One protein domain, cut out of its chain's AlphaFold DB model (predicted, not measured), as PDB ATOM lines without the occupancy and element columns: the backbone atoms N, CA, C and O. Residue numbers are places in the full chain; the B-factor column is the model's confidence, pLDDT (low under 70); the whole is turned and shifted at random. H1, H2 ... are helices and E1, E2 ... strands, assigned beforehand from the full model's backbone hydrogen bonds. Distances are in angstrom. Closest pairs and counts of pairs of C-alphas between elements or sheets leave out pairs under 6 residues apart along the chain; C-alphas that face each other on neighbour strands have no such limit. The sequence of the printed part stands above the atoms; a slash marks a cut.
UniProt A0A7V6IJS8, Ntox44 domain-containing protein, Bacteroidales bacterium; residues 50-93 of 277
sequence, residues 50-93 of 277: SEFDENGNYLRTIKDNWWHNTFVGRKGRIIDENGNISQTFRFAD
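This is residues 50 to 93 of the 277 residues of the protein "Ntox44 domain-containing protein" of Bacteroidales bacterium (UniProt A0A7V6IJS8). Two hairpins, E1 with E2 and E3 with E4, lie side by side in one strongly twisted sheet with no helix over its faces, while the short helix H1, between E2 and E3, sticks out beyond one end. The 44 printed residues include four named strands and one helix, in the order E1, E2, H1, E3, E4; the sheet, E2 E1 E3 E4, is mixed, as is the class, helices and strands. The outline is elongated, 31 by 20 by 14 A, only just compact, close to loose, with a radius of gyration of the C-alphas of 11.0 A.

Look first at inner strands E1, residues 50 to 52, and E3, residues 75 to 79, parallel at 30 degrees; N 52 and O 77, 2.9 A apart, are within hydrogen-bond range. E2, residues 58 to 62, is antiparallel to E1 at 150 degrees, with N 51 and O 60 at 2.8 A. E4, residues 85 to 91, is antiparallel to E3 at 154 degrees, with N 78 and O 87 at 2.8 A. H1, residues 66 to 72, stands free and is not on the sheet; every O i to N i+4 pair in it is within range.

Find C-alpha 50 at (163.293, 96.089, 132.259), where E1 begins. E3 spans 13.0 A, and E4 runs 16.8 A to C-alpha 91 at (162.644, 89.037, 125.344).

The C-alphas farthest apart, of Phe 71 and Glu 81, are 31.4 A apart. The printed part has no cut, and its four links are tight. Residues 63 to 73 have pLDDT under 70.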
ATOM      1  N   SER A  50     163.206  94.824 132.990       91.19
ATOM      2  CA  SER A  50     163.293  96.089 132.259       91.19
ATOM      3  C   SER A  50     161.892  96.689 132.171       91.19
ATOM      4  O   SER A  50     160.949  96.001 131.778       91.19
ATOM      5  N   GLU A  51     161.752  97.935 132.602       93.62
ATOM      6  CA  GLU A  51     160.481  98.649 132.651       93.62
ATOM      7  C   GLU A  51     160.331  99.612 131.489       93.62
ATOM      8  O   GLU A  51     161.290 100.289 131.109       93.62
ATOM      9  N   PHE A  52     159.103  99.695 130.998       96.25
ATOM     10  CA  PHE A  52     158.677 100.621 129.969       96.25
ATOM     11  C   PHE A  52     157.374 101.291 130.406       96.25
ATOM     12  O   PHE A  52     156.605 100.679 131.151       96.25
ATOM     13  N   ASP A  53     157.136 102.521 129.964       96.50
ATOM     14  CA  ASP A  53     155.844 103.188 130.155       96.50
ATOM     15  C   ASP A  53     154.772 102.632 129.195       96.50
ATOM     16  O   ASP A  53     155.058 101.798 128.329       96.50
ATOM     17  N   GLU A  54     153.528 103.095 129.330       95.81
ATOM     18  CA  GLU A  54     152.401 102.692 128.471       95.81
ATOM     19  C   GLU A  54     152.586 103.070 126.995       95.81
ATOM     20  O   GLU A  54     152.010 102.430 126.118       95.81
ATOM     21  N   ASN A  55     153.437 104.058 126.708       95.75
ATOM     22  CA  ASN A  55     153.816 104.442 125.348       95.75
ATOM     23  C   ASN A  55     154.975 103.589 124.804       95.75
ATOM     24  O   ASN A  55     155.382 103.750 123.652       95.75
ATOM     25  N   GLY A  56     155.507 102.678 125.619       96.44
ATOM     26  CA  GLY A  56     156.601 101.788 125.278       96.44
ATOM     27  C   GLY A  56     157.988 102.406 125.434       96.44
ATOM     28  O   GLY A  56     158.962 101.773 125.035       96.44
ATOM     29  N   ASN A  57     158.143 103.597 126.011       97.44
ATOM     30  CA  ASN A  57     159.465 104.177 126.249       97.44
ATOM     31  C   ASN A  57     160.172 103.435 127.380       97.44
ATOM     32  O   ASN A  57     159.589 103.166 128.429       97.44
ATOM     33  N   TYR A  58     161.447 103.113 127.183       96.19
ATOM     34  CA  TYR A  58     162.266 102.467 128.198       96.19
ATOM     35  C   TYR A  58     162.541 103.422 129.361       96.19
ATOM     36  O   TYR A  58     163.055 104.523 129.171       96.19
ATOM     37  N   LEU A  59     162.238 102.970 130.577       93.50
ATOM     38  CA  LEU A  59     162.407 103.763 131.791       93.50
ATOM     39  C   LEU A  59     163.694 103.388 132.520       93.50
ATOM     40  O   LEU A  59     164.531 104.234 132.825       93.50
ATOM     41  N   ARG A  60     163.843 102.100 132.845       89.25
ATOM     42  CA  ARG A  60     164.970 101.590 133.637       89.25
ATOM     43  C   ARG A  60     165.040 100.075 133.621       89.25
ATOM     44  O   ARG A  60     164.078  99.375 133.318       89.25
ATOM     45  N   THR A  61     166.174  99.559 134.080       85.44
ATOM     46  CA  THR A  61     166.346  98.144 134.404       85.44
ATOM     47  C   THR A  61     166.583  97.988 135.905       85.44
ATOM     48  O   THR A  61     167.556  98.510 136.445       85.44
ATOM     49  N   ILE A  62     165.693  97.262 136.588       76.44
ATOM     50  CA  ILE A  62     165.738  97.043 138.040       76.44
ATOM     51  C   ILE A  62     166.558  95.782 138.358       76.44
ATOM     52  O   ILE A  62     166.422  94.765 137.669       76.44
ATOM     53  N   LYS A  63     167.416  95.914 139.389       65.19
ATOM     54  CA  LYS A  63     168.332  94.953 140.051       65.19
ATOM     55  C   LYS A  63     168.753  93.705 139.258       65.19
ATOM     56  O   LYS A  63     167.958  92.844 138.892       65.19
ATOM     57  N   ASP A  64     170.065  93.573 139.075       54.94
ATOM     58  CA  ASP A  64     170.739  92.373 138.579       54.94
ATOM     59  C   ASP A  64     170.959  91.366 139.713       54.94
ATOM     60  O   ASP A  64     171.849  91.551 140.537       54.94
ATOM     61  N   ASN A  65     170.213  90.258 139.724       60.47
ATOM     62  CA  ASN A  65     170.772  89.020 140.256       60.47
ATOM     63  C   ASN A  65     171.446  88.284 139.090       60.47
ATOM     64  O   ASN A  65     170.771  87.734 138.215       60.47
ATOM     65  N   TRP A  66     172.779  88.326 139.058       59.66
ATOM     66  CA  TRP A  66     173.601  87.739 137.996       59.66
ATOM     67  C   TRP A  66     173.292  86.248 137.773       59.66
ATOM     68  O   TRP A  66     173.177  85.808 136.628       59.66
ATOM     69  N   TRP A  67     173.037  85.496 138.851       59.03
ATOM     70  CA  TRP A  67     172.661  84.082 138.776       59.03
ATOM     71  C   TRP A  67     171.282  83.889 138.128       59.03
ATOM     72  O   TRP A  67     171.153  83.126 137.175       59.03
ATOM     73  N   HIS A  68     170.254  84.627 138.557       56.78
ATOM     74  CA  HIS A  68     168.897  84.483 138.004       56.78
ATOM     75  C   HIS A  68     168.824  84.866 136.514       56.78
ATOM     76  O   HIS A  68     168.178  84.180 135.722       56.78
ATOM     77  N   ASN A  69     169.551  85.911 136.102       58.12
ATOM     78  CA  ASN A  69     169.631  86.324 134.697       58.12
ATOM     79  C   ASN A  69     170.314  85.289 133.803       58.12
ATOM     80  O   ASN A  69     169.908  85.126 132.654       58.12
ATOM     81  N   THR A  70     171.324  84.592 134.327       58.41
ATOM     82  CA  THR A  70     172.094  83.601 133.564       58.41
ATOM     83  C   THR A  70     171.264  82.353 133.246       58.41
ATOM     84  O   THR A  70     171.435  81.773 132.177       58.41
ATOM     85  N   PHE A  71     170.333  81.960 134.126       54.50
ATOM     86  CA  PHE A  71     169.563  80.715 133.974       54.50
ATOM     87  C   PHE A  71     168.093  80.902 133.558       54.50
ATOM     88  O   PHE A  71     167.537  80.005 132.927       54.50
ATOM     89  N   VAL A  72     167.452  82.032 133.884       60.03
ATOM     90  CA  VAL A  72     166.002  82.247 133.658       60.03
ATOM     91  C   VAL A  72     165.721  83.306 132.584       60.03
ATOM     92  O   VAL A  72     164.676  83.263 131.933       60.03
ATOM     93  N   GLY A  73     166.671  84.215 132.347       67.50
ATOM     94  CA  GLY A  73     166.510  85.352 131.444       67.50
ATOM     95  C   GLY A  73     165.642  86.464 132.047       67.50
ATOM     96  O   GLY A  73     164.635  86.217 132.714       67.50
ATOM     97  N   ARG A  74     166.041  87.717 131.815       80.38
ATOM     98  CA  ARG A  74     165.289  88.899 132.263       80.38
ATOM     99  C   ARG A  74     163.958  89.010 131.504       80.38
ATOM    100  O   ARG A  74     163.856  88.574 130.358       80.38
ATOM    101  N   LYS A  75     162.944  89.614 132.131       88.31
ATOM    102  CA  LYS A  75     161.643  89.917 131.506       88.31
ATOM    103  C   LYS A  75     161.413  91.420 131.373       88.31
ATOM    104  O   LYS A  75     162.000  92.206 132.116       88.31
ATOM    105  N   GLY A  76     160.546  91.803 130.447       92.44
ATOM    106  CA  GLY A  76     160.048  93.166 130.321       92.44
ATOM    107  C   GLY A  76     158.710  93.344 131.035       92.44
ATOM    108  O   GLY A  76     157.944  92.381 131.173       92.44
ATOM    109  N   ARG A  77     158.428  94.561 131.499       93.94
ATOM    110  CA  ARG A  77     157.108  94.946 132.006       93.94
ATOM    111  C   ARG A  77     156.725  96.352 131.570       93.94
ATOM    112  O   ARG A  77     157.583  97.229 131.535       93.94
ATOM    113  N   ILE A  78     155.447  96.529 131.268       95.44
ATOM    114  CA  ILE A  78     154.821  97.826 131.037       95.44
ATOM    115  C   ILE A  78     154.234  98.291 132.366       95.44
ATOM    116  O   ILE A  78     153.574  97.498 133.050       95.44
ATOM    117  N   ILE A  79     154.521  99.533 132.744       93.81
ATOM    118  CA  ILE A  79     153.977 100.167 133.942       93.81
ATOM    119  C   ILE A  79     153.092 101.354 133.558       93.81
ATOM    120  O   ILE A  79     153.416 102.078 132.618       93.81
ATOM    121  N   ASP A  80     151.984 101.520 134.277       90.81
ATOM    122  CA  ASP A  80     151.104 102.683 134.146       90.81
ATOM    123  C   ASP A  80     151.680 103.920 134.861       90.81
ATOM    124  O   ASP A  80     152.679 103.835 135.586       90.81
ATOM    125  N   GLU A  81     151.035 105.075 134.684       89.06
ATOM    126  CA  GLU A  81     151.417 106.337 135.344       89.06
ATOM    127  C   GLU A  81     151.455 106.245 136.886       89.06
ATOM    128  O   GLU A  81     152.179 106.995 137.541       89.06
ATOM    129  N   ASN A  82     150.712 105.302 137.474       88.44
ATOM    130  CA  ASN A  82     150.648 105.065 138.919       88.44
ATOM    131  C   ASN A  82     151.682 104.027 139.403       88.44
ATOM    132  O   ASN A  82     151.774 103.759 140.603       88.44
ATOM    133  N   GLY A  83     152.464 103.435 138.493       84.38
ATOM    134  CA  GLY A  83     153.454 102.398 138.777       84.38
ATOM    135  C   GLY A  83     152.894 100.972 138.876       84.38
ATOM    136  O   GLY A  83     153.628 100.065 139.285       84.38
ATOM    137  N   ASN A  84     151.632 100.736 138.503       89.62
ATOM    138  CA  ASN A  84     151.064  99.391 138.418       89.62
ATOM    139  C   ASN A  84     151.536  98.682 137.147       89.62
ATOM    140  O   ASN A  84     151.729  99.290 136.100       89.62
ATOM    141  N   ILE A  85     151.682  97.361 137.223       90.81
ATOM    142  CA  ILE A  85     152.105  96.542 136.084       90.81
ATOM    143  C   ILE A  85     150.887  96.237 135.209       90.81
ATOM    144  O   ILE A  85     150.029  95.454 135.616       90.81
ATOM    145  N   SER A  86     150.845  96.789 133.998       91.50
ATOM    146  CA  SER A  86     149.772  96.523 133.032       91.50
ATOM    147  C   SER A  86     150.037  95.261 132.207       91.50
ATOM    148  O   SER A  86     149.127  94.476 131.942       91.50
ATOM    149  N   GLN A  87     151.299  95.005 131.846       93.12
ATOM    150  CA  GLN A  87     151.688  93.839 131.051       93.12
ATOM    151  C   GLN A  87     153.093  93.350 131.408       93.12
ATOM    152  O   GLN A  87     153.993  94.131 131.707       93.12
ATOM    153  N   THR A  88     153.316  92.036 131.319       93.50
ATOM    154  CA  THR A  88     154.661  91.439 131.358       93.50
ATOM    155  C   THR A  88     154.934  90.670 130.076       93.50
ATOM    156  O   THR A  88     154.037  90.008 129.555       93.50
ATOM    157  N   PHE A  89     156.172  90.712 129.594       94.81
ATOM    158  CA  PHE A  89     156.584  90.036 128.368       94.81
ATOM    159  C   PHE A  89     157.992  89.445 128.485       94.81
ATOM    160  O   PHE A  89     158.753  89.726 129.416       94.81
ATOM    161  N   ARG A  90     158.332  88.566 127.545       94.12
ATOM    162  CA  ARG A  90     159.657  87.945 127.431       94.12
ATOM    163  C   ARG A  90     160.453  88.633 126.331       94.12
ATOM    164  O   ARG A  90     159.868  89.036 125.340       94.12
ATOM    165  N   PHE A  91     161.768  88.698 126.467       93.62
ATOM    166  CA  PHE A  91     162.644  89.037 125.344       93.62
ATOM    167  C   PHE A  91     162.921  87.788 124.500       93.62
ATOM    168  O   PHE A  91     163.011  86.684 125.053       93.62
ATOM    169  N   ALA A  92     163.031  87.958 123.184       92.69
ATOM    170  CA  ALA A  92     163.453  86.906 122.266       92.69
ATOM    171  C   ALA A  92     164.930  86.554 122.490       92.69
ATOM    172  O   ALA A  92     165.256  85.368 122.582       92.69
ATOM    173  N   ASP A  93     165.768  87.571 122.722       90.38
ATOM    174  CA  ASP A  93     167.148  87.431 123.175       90.38
ATOM    175  C   ASP A  93     167.370  88.241 124.468       90.38
ATOM    176  O   ASP A  93     167.884  89.362 124.451       90.38
TER     177      ASP A  93